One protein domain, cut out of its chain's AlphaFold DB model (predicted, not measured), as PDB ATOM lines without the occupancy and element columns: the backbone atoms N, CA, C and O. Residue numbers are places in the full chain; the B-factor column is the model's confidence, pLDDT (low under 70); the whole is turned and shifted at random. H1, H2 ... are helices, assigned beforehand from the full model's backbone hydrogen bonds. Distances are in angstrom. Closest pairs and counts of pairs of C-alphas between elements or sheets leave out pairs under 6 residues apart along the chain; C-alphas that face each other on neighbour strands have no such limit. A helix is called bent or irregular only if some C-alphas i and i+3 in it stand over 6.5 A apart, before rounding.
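This is residues 9 to 89 of the 89 residues of an uncharacterized protein of Brevibacillus sp (UniProt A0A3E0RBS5). One long helix, H4, makes the longest axis; H3 folds along its first part as a helical hairpin, and H1 meets H4 near the beginnings of both and slants away from it as a V. The short H2 sits in the turn between H1 and H3, while the last residues, 84 to 89, stick out beyond the body. The printed part has 81 residues with four named helices, in the order H1, H2, H3, H4, and no named strand; the class is all helix. The whole is only just loose, close to compact, with a radius of gyration of the C-alphas of 14.3 A and spans of 50 by 23 by 16 A.

Find C-alpha 9 at (187.573, 258.905, 207.956); from there H1 runs through residues 9 to 26, 26.1 A from first to last C-alpha. Three residues later you reach H2, residues 30 to 33. Look next for C-alpha 36 at (196.587, 241.613, 190.116), where H3 begins; it covers residues 36 to 54 and is 26.0 A long. H4, residues 59 to 88, is 43.0 A long and ends with C-alpha 88 at (184.648, 233.963, 173.519).

Start at Val 12 and Gly 64, whose C-alphas, 4.1 A apart, are the closest of H1 and H4. These two helices touch at a steep tilt of 44 degrees and run the same way; H4 touches H1 with residues 59 to 69 alone. Leu 26 and Ala 32 have the closest C-alphas of H1 and H2, 7.4 A apart, and these helices are close but not clearly touching. H2 and H3 meet only through their link. H3 has a kink of 39 degrees near residue 43; it is neither bent nor irregular, but only just: C-alphas 43 and 46 are 6.2 A apart. H3 and H4 form a helical hairpin, and they touch at a shallow tilt of 4 degrees, running opposite ways. Their closest C-alphas are those of Gly 37 and Phe 73, 4.4 A apart. H1 and H3 are near each other. In H4 every O i to N i+4 pair is within hydrogen-bond range; in H1 13 of 14 are and in H3 11 of 15, while H2 is too short for such a pair.

The C-alphas farthest apart are those of Lys 57 and Thr 89, 50.5 A. Residues 27 to 32, of which 30 to 32 belong to H2, stand free, as do residues 84 to 89, of which 84 to 88 belong to H4. The printed part has no cut, and its three links are tight. Look at the B-factor column: the mean pLDDT of the printed part is 79.8, and this model's confidence is under 70 at residues 25 to 34, 56 to 57 and 89.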
ATOM      1  N   ALA A   9     187.590 258.708 209.405       80.38
ATOM      2  CA  ALA A   9     187.573 258.905 207.956       80.38
ATOM      3  C   ALA A   9     188.962 259.215 207.358       80.38
ATOM      4  O   ALA A   9     189.267 258.762 206.257       80.38
ATOM      5  N   THR A  10     189.815 259.951 208.078       83.81
ATOM      6  CA  THR A  10     191.203 260.217 207.673       83.81
ATOM      7  C   THR A  10     192.043 258.949 207.739       83.81
ATOM      8  O   THR A  10     192.795 258.683 206.808       83.81
ATOM      9  N   ASP A  11     191.882 258.133 208.783       83.38
ATOM     10  CA  ASP A  11     192.582 256.848 208.899       83.38
ATOM     11  C   ASP A  11     192.185 255.892 207.754       83.38
ATOM     12  O   ASP A  11     193.049 255.254 207.152       83.38
ATOM     13  N   VAL A  12     190.901 255.854 207.377       84.69
ATOM     14  CA  VAL A  12     190.415 255.086 206.214       84.69
ATOM     15  C   VAL A  12     191.035 255.591 204.912       84.69
ATOM     16  O   VAL A  12     191.559 254.793 204.134       84.69
ATOM     17  N   TRP A  13     191.039 256.905 204.678       86.12
ATOM     18  CA  TRP A  13     191.666 257.490 203.489       86.12
ATOM     19  C   TRP A  13     193.172 257.227 203.420       86.12
ATOM     20  O   TRP A  13     193.696 256.989 202.334       86.12
ATOM     21  N   ILE A  14     193.864 257.203 204.562       84.94
ATOM     22  CA  ILE A  14     195.276 256.810 204.637       84.94
ATOM     23  C   ILE A  14     195.444 255.340 204.236       84.94
ATOM     24  O   ILE A  14     196.326 255.033 203.439       84.94
ATOM     25  N   GLY A  15     194.588 254.436 204.720       83.12
ATOM     26  CA  GLY A  15     194.620 253.022 204.331       83.12
ATOM     27  C   GLY A  15     194.403 252.805 202.829       83.12
ATOM     28  O   GLY A  15     195.134 252.041 202.193       83.12
ATOM     29  N   VAL A  16     193.451 253.533 202.237       86.56
ATOM     30  CA  VAL A  16     193.223 253.534 200.781       86.56
ATOM     31  C   VAL A  16     194.439 254.101 200.045       86.56
ATOM     32  O   VAL A  16     194.897 253.504 199.075       86.56
ATOM     33  N   GLY A  17     195.011 255.205 200.531       85.38
ATOM     34  CA  GLY A  17     196.204 255.827 199.958       85.38
ATOM     35  C   GLY A  17     197.422 254.902 199.959       85.38
ATOM     36  O   GLY A  17     198.074 254.767 198.930       85.38
ATOM     37  N   ILE A  18     197.690 254.206 201.070       84.12
ATOM     38  CA  ILE A  18     198.763 253.198 201.173       84.12
ATOM     39  C   ILE A  18     198.539 252.080 200.153       84.12
ATOM     40  O   ILE A  18     199.471 251.677 199.458       84.12
ATOM     41  N   THR A  19     197.296 251.614 200.030       84.94
ATOM     42  CA  THR A  19     196.930 250.585 199.054       84.94
ATOM     43  C   THR A  19     197.200 251.070 197.635       84.94
ATOM     44  O   THR A  19     197.866 250.372 196.877       84.94
ATOM     45  N   ALA A  20     196.757 252.277 197.283       84.38
ATOM     46  CA  ALA A  20     196.974 252.858 195.963       84.38
ATOM     47  C   ALA A  20     198.466 253.053 195.648       84.38
ATOM     48  O   ALA A  20     198.896 252.750 194.540       84.38
ATOM     49  N   LEU A  21     199.269 253.486 196.623       84.06
ATOM     50  CA  LEU A  21     200.718 253.649 196.471       84.06
ATOM     51  C   LEU A  21     201.417 252.310 196.206       84.06
ATOM     52  O   LEU A  21     202.270 252.218 195.326       84.06
ATOM     53  N   LEU A  22     201.011 251.257 196.924       79.81
ATOM     54  CA  LEU A  22     201.531 249.904 196.720       79.81
ATOM     55  C   LEU A  22     201.181 249.366 195.324       79.81
ATOM     56  O   LEU A  22     201.993 248.690 194.699       79.81
ATOM     57  N   HIS A  23     200.002 249.717 194.807       76.69
ATOM     58  CA  HIS A  23     199.590 249.379 193.443       76.69
ATOM     59  C   HIS A  23     200.280 250.234 192.380       76.69
ATOM     60  O   HIS A  23     200.539 249.748 191.284       76.69
ATOM     61  N   LEU A  24     200.636 251.480 192.693       75.81
ATOM     62  CA  LEU A  24     201.410 252.329 191.789       75.81
ATOM     63  C   LEU A  24     202.779 251.704 191.474       75.81
ATOM     64  O   LEU A  24     203.276 251.838 190.361       75.81
ATOM     65  N   LEU A  25     203.358 250.960 192.424       69.56
ATOM     66  CA  LEU A  25     204.581 250.183 192.207       69.56
ATOM     67  C   LEU A  25     204.387 249.062 191.169       69.56
ATOM     68  O   LEU A  25     205.303 248.762 190.404       69.56
ATOM     69  N   LEU A  26     203.188 248.473 191.098       67.44
ATOM     70  CA  LEU A  26     202.836 247.449 190.105       67.44
ATOM     71  C   LEU A  26     202.637 248.023 188.699       67.44
ATOM     72  O   LEU A  26     202.712 247.270 187.734       67.44
ATOM     73  N   PHE A  27     202.484 249.345 188.552       67.31
ATOM     74  CA  PHE A  27     202.443 250.005 187.242       67.31
ATOM     75  C   PHE A  27     203.737 249.800 186.429       67.31
ATOM     76  O   PHE A  27     203.722 249.889 185.206       67.31
ATOM     77  N   ILE A  28     204.849 249.465 187.094       68.75
ATOM     78  CA  ILE A  28     206.129 249.127 186.453       68.75
ATOM     79  C   ILE A  28     206.058 247.772 185.714       68.75
ATOM     80  O   ILE A  28     206.811 247.557 184.768       68.75
ATOM     81  N   TYR A  29     205.140 246.877 186.098       67.56
ATOM     82  CA  TYR A  29     204.974 245.540 185.514       67.56
ATOM     83  C   TYR A  29     203.546 245.339 184.969       67.56
ATOM     84  O   TYR A  29     202.702 244.745 185.645       67.56
ATOM     85  N   PRO A  30     203.262 245.789 183.730       65.69
ATOM     86  CA  PRO A  30     201.930 245.697 183.123       65.69
ATOM     87  C   PRO A  30     201.442 244.248 182.956       65.69
ATOM     88  O   PRO A  30     200.258 243.973 183.119       65.69
ATOM     89  N   GLU A  31     202.355 243.302 182.729       64.06
ATOM     90  CA  GLU A  31     202.064 241.865 182.600       64.06
ATOM     91  C   GLU A  31     201.360 241.288 183.849       64.06
ATOM     92  O   GLU A  31     200.577 240.342 183.764       64.06
ATOM     93  N   ALA A  32     201.592 241.882 185.026       65.12
ATOM     94  CA  ALA A  32     200.991 241.445 186.283       65.12
ATOM     95  C   ALA A  32     199.537 241.926 186.473       65.12
ATOM     96  O   ALA A  32     198.871 241.462 187.403       65.12
ATOM     97  N   PHE A  33     199.010 242.814 185.613       67.75
ATOM     98  CA  PHE A  33     197.660 243.385 185.766       67.75
ATOM     99  C   PHE A  33     196.535 242.361 185.621       67.75
ATOM    100  O   PHE A  33     195.517 242.478 186.305       67.75
ATOM    101  N   LEU A  34     196.703 241.337 184.779       69.25
ATOM    102  CA  LEU A  34     195.675 240.307 184.582       69.25
ATOM    103  C   LEU A  34     195.483 239.438 185.829       69.25
ATOM    104  O   LEU A  34     194.366 239.023 186.128       69.25
ATOM    105  N   PHE A  35     196.538 239.252 186.620       71.50
ATOM    106  CA  PHE A  35     196.499 238.477 187.861       71.50
ATOM    107  C   PHE A  35     196.556 239.349 189.121       71.50
ATOM    108  O   PHE A  35     196.668 238.804 190.222       71.50
ATOM    109  N   ILE A  36     196.442 240.682 188.989       77.06
ATOM    110  CA  ILE A  36     196.587 241.613 190.116       77.06
ATOM    111  C   ILE A  36     195.576 241.329 191.222       77.06
ATOM    112  O   ILE A  36     195.923 241.431 192.388       77.06
ATOM    113  N   GLY A  37     194.366 240.870 190.885       72.50
ATOM    114  CA  GLY A  37     193.365 240.490 191.886       72.50
ATOM    115  C   GLY A  37     193.841 239.390 192.848       72.50
ATOM    116  O   GLY A  37     193.542 239.452 194.039       72.50
ATOM    117  N   VAL A  38     194.616 238.416 192.359       78.31
ATOM    118  CA  VAL A  38     195.113 237.282 193.159       78.31
ATOM    119  C   VAL A  38     196.472 237.592 193.777       78.31
ATOM    120  O   VAL A  38     196.668 237.360 194.970       78.31
ATOM    121  N   SER A  39     197.405 238.150 192.998       79.81
ATOM    122  CA  SER A  39     198.733 238.511 193.507       79.81
ATOM    123  C   SER A  39     198.639 239.563 194.617       79.81
ATOM    124  O   SER A  39     199.391 239.477 195.592       79.81
ATOM    125  N   GLN A  40     197.635 240.448 194.545       82.62
ATOM    126  CA  GLN A  40     197.247 241.379 195.602       82.62
ATOM    127  C   GLN A  40     197.123 240.753 196.967       82.62
ATOM    128  O   GLN A  40     197.714 241.259 197.916       82.62
ATOM    129  N   LEU A  41     196.389 239.654 197.080       81.00
ATOM    130  CA  LEU A  41     196.126 239.036 198.373       81.00
ATOM    131  C   LEU A  41     197.423 238.556 199.037       81.00
ATOM    132  O   LEU A  41     197.568 238.662 200.253       81.00
ATOM    133  N   VAL A  42     198.384 238.094 198.234       83.25
ATOM    134  CA  VAL A  42     199.663 237.564 198.715       83.25
ATOM    135  C   VAL A  42     200.558 238.674 199.263       83.25
ATOM    136  O   VAL A  42     201.105 238.520 200.354       83.25
ATOM    137  N   TYR A  43     200.694 239.805 198.560       77.75
ATOM    138  CA  TYR A  43     201.550 240.904 199.030       77.75
ATOM    139  C   TYR A  43     200.872 241.822 200.050       77.75
ATOM    140  O   TYR A  43     201.564 242.455 200.844       77.75
ATOM    141  N   MET A  44     199.539 241.908 200.079       79.88
ATOM    142  CA  MET A  44     198.835 242.706 201.089       79.88
ATOM    143  C   MET A  44     198.815 242.031 202.455       79.88
ATOM    144  O   MET A  44     198.814 242.734 203.463       79.88
ATOM    145  N   LEU A  45     198.841 240.697 202.513       84.19
ATOM    146  CA  LEU A  45     198.893 239.947 203.770       84.19
ATOM    147  C   LEU A  45     200.002 240.440 204.722       84.19
ATOM    148  O   LEU A  45     199.679 240.808 205.854       84.19
ATOM    149  N   PRO A  46     201.287 240.518 204.308       82.62
ATOM    150  CA  PRO A  46     202.346 241.012 205.183       82.62
ATOM    151  C   PRO A  46     202.164 242.490 205.540       82.62
ATOM    152  O   PRO A  46     202.435 242.864 206.677       82.62
ATOM    153  N   VAL A  47     201.655 243.328 204.629       83.75
ATOM    154  CA  VAL A  47     201.406 244.751 204.919       83.75
ATOM    155  C   VAL A  47     200.325 244.891 205.988       83.75
ATOM    156  O   VAL A  47     200.536 245.593 206.968       83.75
ATOM    157  N   ILE A  48     199.214 244.161 205.871       83.56
ATOM    158  CA  ILE A  48     198.135 244.134 206.867       83.56
ATOM    159  C   ILE A  48     198.653 243.635 208.211       83.56
ATOM    160  O   ILE A  48     198.345 244.244 209.230       83.56
ATOM    161  N   VAL A  49     199.456 242.566 208.234       85.38
ATOM    162  CA  VAL A  49     200.037 242.032 209.476       85.38
ATOM    163  C   VAL A  49     200.961 243.057 210.134       85.38
ATOM    164  O   VAL A  49     200.825 243.320 211.330       85.38
ATOM    165  N   VAL A  50     201.853 243.691 209.369       84.31
ATOM    166  CA  VAL A  50     202.757 244.734 209.878       84.31
ATOM    167  C   VAL A  50     201.963 245.943 210.372       84.31
ATOM    168  O   VAL A  50     202.191 246.414 211.484       84.31
ATOM    169  N   THR A  51     200.984 246.428 209.607       77.31
ATOM    170  CA  THR A  51     200.145 247.567 210.000       77.31
ATOM    171  C   THR A  51     199.270 247.237 211.212       77.31
ATOM    172  O   THR A  51     199.148 248.064 212.115       77.31
ATOM    173  N   ALA A  52     198.726 246.023 211.312       78.50
ATOM    174  CA  ALA A  52     197.972 245.571 212.480       78.50
ATOM    175  C   ALA A  52     198.857 245.461 213.733       78.50
ATOM    176  O   ALA A  52     198.406 245.760 214.841       78.50
ATOM    177  N   MET A  53     200.126 245.074 213.571       80.19
ATOM    178  CA  MET A  53     201.081 244.959 214.672       80.19
ATOM    179  C   MET A  53     201.595 246.327 215.146       80.19
ATOM    180  O   MET A  53     201.659 246.564 216.352       80.19
ATOM    181  N   VAL A  54     201.919 247.234 214.220       77.88
ATOM    182  CA  VAL A  54     202.470 248.571 214.515       77.88
ATOM    183  C   VAL A  54     201.383 249.537 214.983       77.88
ATOM    184  O   VAL A  54     201.607 250.349 215.880       77.88
ATOM    185  N   VAL A  55     200.185 249.445 214.407       71.00
ATOM    186  CA  VAL A  55     199.125 250.438 214.591       71.00
ATOM    187  C   VAL A  55     197.932 249.854 215.351       71.00
ATOM    188  O   VAL A  55     196.805 250.246 215.079       71.00
ATOM    189  N   ARG A  56     198.167 248.965 216.337       63.75
ATOM    190  CA  ARG A  56     197.173 248.205 217.151       63.75
ATOM    191  C   ARG A  56     195.894 248.945 217.604       63.75
ATOM    192  O   ARG A  56     194.958 248.295 218.055       63.75
ATOM    193  N   LYS A  57     195.833 250.279 217.520       67.25
ATOM    194  CA  LYS A  57     194.667 251.120 217.838       67.25
ATOM    195  C   LYS A  57     193.960 251.799 216.649       67.25
ATOM    196  O   LYS A  57     192.894 252.357 216.873       67.25
ATOM    197  N   ARG A  58     194.485 251.781 215.414       72.31
ATOM    198  CA  ARG A  58     193.858 252.452 214.252       72.31
ATOM    199  C   ARG A  58     193.226 251.456 213.286       72.31
ATOM    200  O   ARG A  58     193.735 251.192 212.198       72.31
ATOM    201  N   THR A  59     192.073 250.937 213.683       78.75
ATOM    202  CA  THR A  59     191.240 250.054 212.853       78.75
ATOM    203  C   THR A  59     190.777 250.719 211.553       78.75
ATOM    204  O   THR A  59     190.584 250.019 210.563       78.75
ATOM    205  N   GLY A  60     190.676 252.055 211.509       81.12
ATOM    206  CA  GLY A  60     190.345 252.805 210.292       81.12
ATOM    207  C   GLY A  60     191.332 252.579 209.143       81.12
ATOM    208  O   GLY A  60     190.904 252.401 208.008       81.12
ATOM    209  N   ILE A  61     192.636 252.475 209.426       81.50
ATOM    210  CA  ILE A  61     193.655 252.224 208.391       81.50
ATOM    211  C   ILE A  61     193.483 250.823 207.801       81.50
ATOM    212  O   ILE A  61     193.470 250.666 206.581       81.50
ATOM    213  N   LEU A  62     193.276 249.814 208.653       83.38
ATOM    214  CA  LEU A  62     193.007 248.444 208.209       83.38
ATOM    215  C   LEU A  62     191.723 248.367 207.375       83.38
ATOM    216  O   LEU A  62     191.708 247.714 206.335       83.38
ATOM    217  N   GLN A  63     190.671 249.085 207.782       86.62
ATOM    218  CA  GLN A  63     189.424 249.164 207.024       86.62
ATOM    219  C   GLN A  63     189.643 249.795 205.642       86.62
ATOM    220  O   GLN A  63     189.162 249.259 204.644       86.62
ATOM    221  N   GLY A  64     190.400 250.893 205.566       86.56
ATOM    222  CA  GLY A  64     190.769 251.524 204.298       86.56
ATOM    223  C   GLY A  64     191.589 250.608 203.391       86.56
ATOM    224  O   GLY A  64     191.330 250.539 202.192       86.56
ATOM    225  N   MET A  65     192.523 249.849 203.966       86.19
ATOM    226  CA  MET A  65     193.319 248.863 203.234       86.19
ATOM    227  C   MET A  65     192.465 247.724 202.667       86.19
ATOM    228  O   MET A  65     192.588 247.386 201.490       86.19
ATOM    229  N   MET A  66     191.556 247.164 203.470       86.69
ATOM    230  CA  MET A  66     190.639 246.113 203.018       86.69
ATOM    231  C   MET A  66     189.673 246.609 201.941       86.69
ATOM    232  O   MET A  66     189.415 245.893 200.974       86.69
ATOM    233  N   LEU A  67     189.179 247.842 202.074       89.69
ATOM    234  CA  LEU A  67     188.317 248.469 201.076       89.69
ATOM    235  C   LEU A  67     189.064 248.695 199.755       89.69
ATOM    236  O   LEU A  67     188.552 248.332 198.698       89.69
ATOM    237  N   GLY A  68     190.294 249.213 199.817       87.62
ATOM    238  CA  GLY A  68     191.161 249.368 198.649       87.62
ATOM    239  C   GLY A  68     191.412 248.039 197.931       87.62
ATOM    240  O   GLY A  68     191.235 247.962 196.718       87.62
ATOM    241  N   MET A  69     191.729 246.973 198.677       87.56
ATOM    242  CA  MET A  69     191.901 245.638 198.089       87.56
ATOM    243  C   MET A  69     190.639 245.120 197.402       87.56
ATOM    244  O   MET A  69     190.708 244.586 196.294       87.56
ATOM    245  N   GLY A  70     189.490 245.252 198.069       88.12
ATOM    246  CA  GLY A  70     188.214 244.783 197.537       88.12
ATOM    247  C   GLY A  70     187.867 245.466 196.216       88.12
ATOM    248  O   GLY A  70     187.485 244.795 195.260       88.12
ATOM    249  N   ILE A  71     188.079 246.783 196.132       88.81
ATOM    250  CA  ILE A  71     187.846 247.559 194.907       88.81
ATOM    251  C   ILE A  71     188.758 247.077 193.773       88.81
ATOM    252  O   ILE A  71     188.264 246.805 192.680       88.81
ATOM    253  N   THR A  72     190.061 246.912 194.019       86.31
ATOM    254  CA  THR A  72     190.995 246.426 192.989       86.31
ATOM    255  C   THR A  72     190.639 245.021 192.512       86.31
ATOM    256  O   THR A  72     190.700 244.744 191.316       86.31
ATOM    257  N   PHE A  73     190.239 244.132 193.425       86.81
ATOM    258  CA  PHE A  73     189.827 242.776 193.070       86.81
ATOM    259  C   PHE A  73     188.587 242.790 192.168       86.81
ATOM    260  O   PHE A  73     188.593 242.161 191.114       86.81
ATOM    261  N   LEU A  74     187.555 243.555 192.544       89.44
ATOM    262  CA  LEU A  74     186.330 243.692 191.750       89.44
ATOM    263  C   LEU A  74     186.606 244.294 190.368       89.44
ATOM    264  O   LEU A  74     186.077 243.798 189.374       89.44
ATOM    265  N   LEU A  75     187.460 245.320 190.292       86.38
ATOM    266  CA  LEU A  75     187.879 245.917 189.023       86.38
ATOM    267  C   LEU A  75     188.667 244.927 188.157       86.38
ATOM    268  O   LEU A  75     188.370 244.811 186.972       86.38
ATOM    269  N   ASN A  76     189.621 244.180 188.725       84.69
ATOM    270  CA  ASN A  76     190.356 243.149 187.984       84.69
ATOM    271  C   ASN A  76     189.395 242.087 187.431       84.69
ATOM    272  O   ASN A  76     189.446 241.809 186.237       84.69
ATOM    273  N   VAL A  77     188.485 241.552 188.252       87.06
ATOM    274  CA  VAL A  77     187.506 240.547 187.809       87.06
ATOM    275  C   VAL A  77     186.600 241.106 186.712       87.06
ATOM    276  O   VAL A  77     186.331 240.404 185.741       87.06
ATOM    277  N   ALA A  78     186.166 242.365 186.816       87.88
ATOM    278  CA  ALA A  78     185.363 243.010 185.781       87.88
ATOM    279  C   ALA A  78     186.136 243.163 184.459       87.88
ATOM    280  O   ALA A  78     185.613 242.822 183.399       87.88
ATOM    281  N   CYS A  79     187.386 243.628 184.507       85.44
ATOM    282  CA  CYS A  79     188.221 243.803 183.317       85.44
ATOM    283  C   CYS A  79     188.601 242.463 182.674       85.44
ATOM    284  O   CYS A  79     188.467 242.304 181.464       85.44
ATOM    285  N   VAL A  80     189.040 241.487 183.471       83.31
ATOM    286  CA  VAL A  80     189.383 240.140 182.998       83.31
ATOM    287  C   VAL A  80     188.138 239.451 182.446       83.31
ATOM    288  O   VAL A  80     188.172 238.935 181.334       83.31
ATOM    289  N   GLY A  81     187.017 239.505 183.169       84.19
ATOM    290  CA  GLY A  81     185.738 238.960 182.719       84.19
ATOM    291  C   GLY A  81     185.282 239.558 181.389       84.19
ATOM    292  O   GLY A  81     184.875 238.813 180.504       84.19
ATOM    293  N   PHE A  82     185.424 240.875 181.210       84.88
ATOM    294  CA  PHE A  82     185.129 241.541 179.940       84.88
ATOM    295  C   PHE A  82     186.037 241.058 178.800       84.88
ATOM    296  O   PHE A  82     185.535 240.716 177.732       84.88
ATOM    297  N   VAL A  83     187.354 240.976 179.023       81.94
ATOM    298  CA  VAL A  83     188.313 240.485 178.016       81.94
ATOM    299  C   VAL A  83     187.995 239.046 177.607       81.94
ATOM    300  O   VAL A  83     187.954 238.750 176.416       81.94
ATOM    301  N   PHE A  84     187.717 238.162 178.570       80.44
ATOM    302  CA  PHE A  84     187.328 236.779 178.280       80.44
ATOM    303  C   PHE A  84     185.996 236.705 177.528       80.44
ATOM    304  O   PHE A  84     185.905 235.980 176.541       80.44
ATOM    305  N   PHE A  85     184.981 237.465 177.947       82.50
ATOM    306  CA  PHE A  85     183.670 237.473 177.292       82.50
ATOM    307  C   PHE A  85     183.757 237.969 175.839       82.50
ATOM    308  O   PHE A  85     183.168 237.364 174.947       82.50
ATOM    309  N   GLN A  86     184.546 239.018 175.586       82.56
ATOM    310  CA  GLN A  86     184.772 239.572 174.249       82.56
ATOM    311  C   GLN A  86     185.561 238.631 173.324       82.56
ATOM    312  O   GLN A  86     185.360 238.691 172.118       82.56
ATOM    313  N   PHE A  87     186.462 237.797 173.857       74.38
ATOM    314  CA  PHE A  87     187.232 236.822 173.066       74.38
ATOM    315  C   PHE A  87     186.496 235.490 172.830       74.38
ATOM    316  O   PHE A  87     186.885 234.736 171.940       74.38
ATOM    317  N   LEU A  88     185.472 235.178 173.631       70.00
ATOM    318  CA  LEU A  88     184.648 233.963 173.519       70.00
ATOM    319  C   LEU A  88     183.374 234.149 172.671       70.00
ATOM    320  O   LEU A  88     182.709 233.154 172.386       70.00
ATOM    321  N   THR A  89     183.044 235.388 172.289       58.47
ATOM    322  CA  THR A  89     181.883 235.752 171.453       58.47
ATOM    323  C   THR A  89     182.351 236.261 170.098       58.47
ATOM    324  O   THR A  89     181.758 235.843 169.080       58.47
TER     325      THR A  89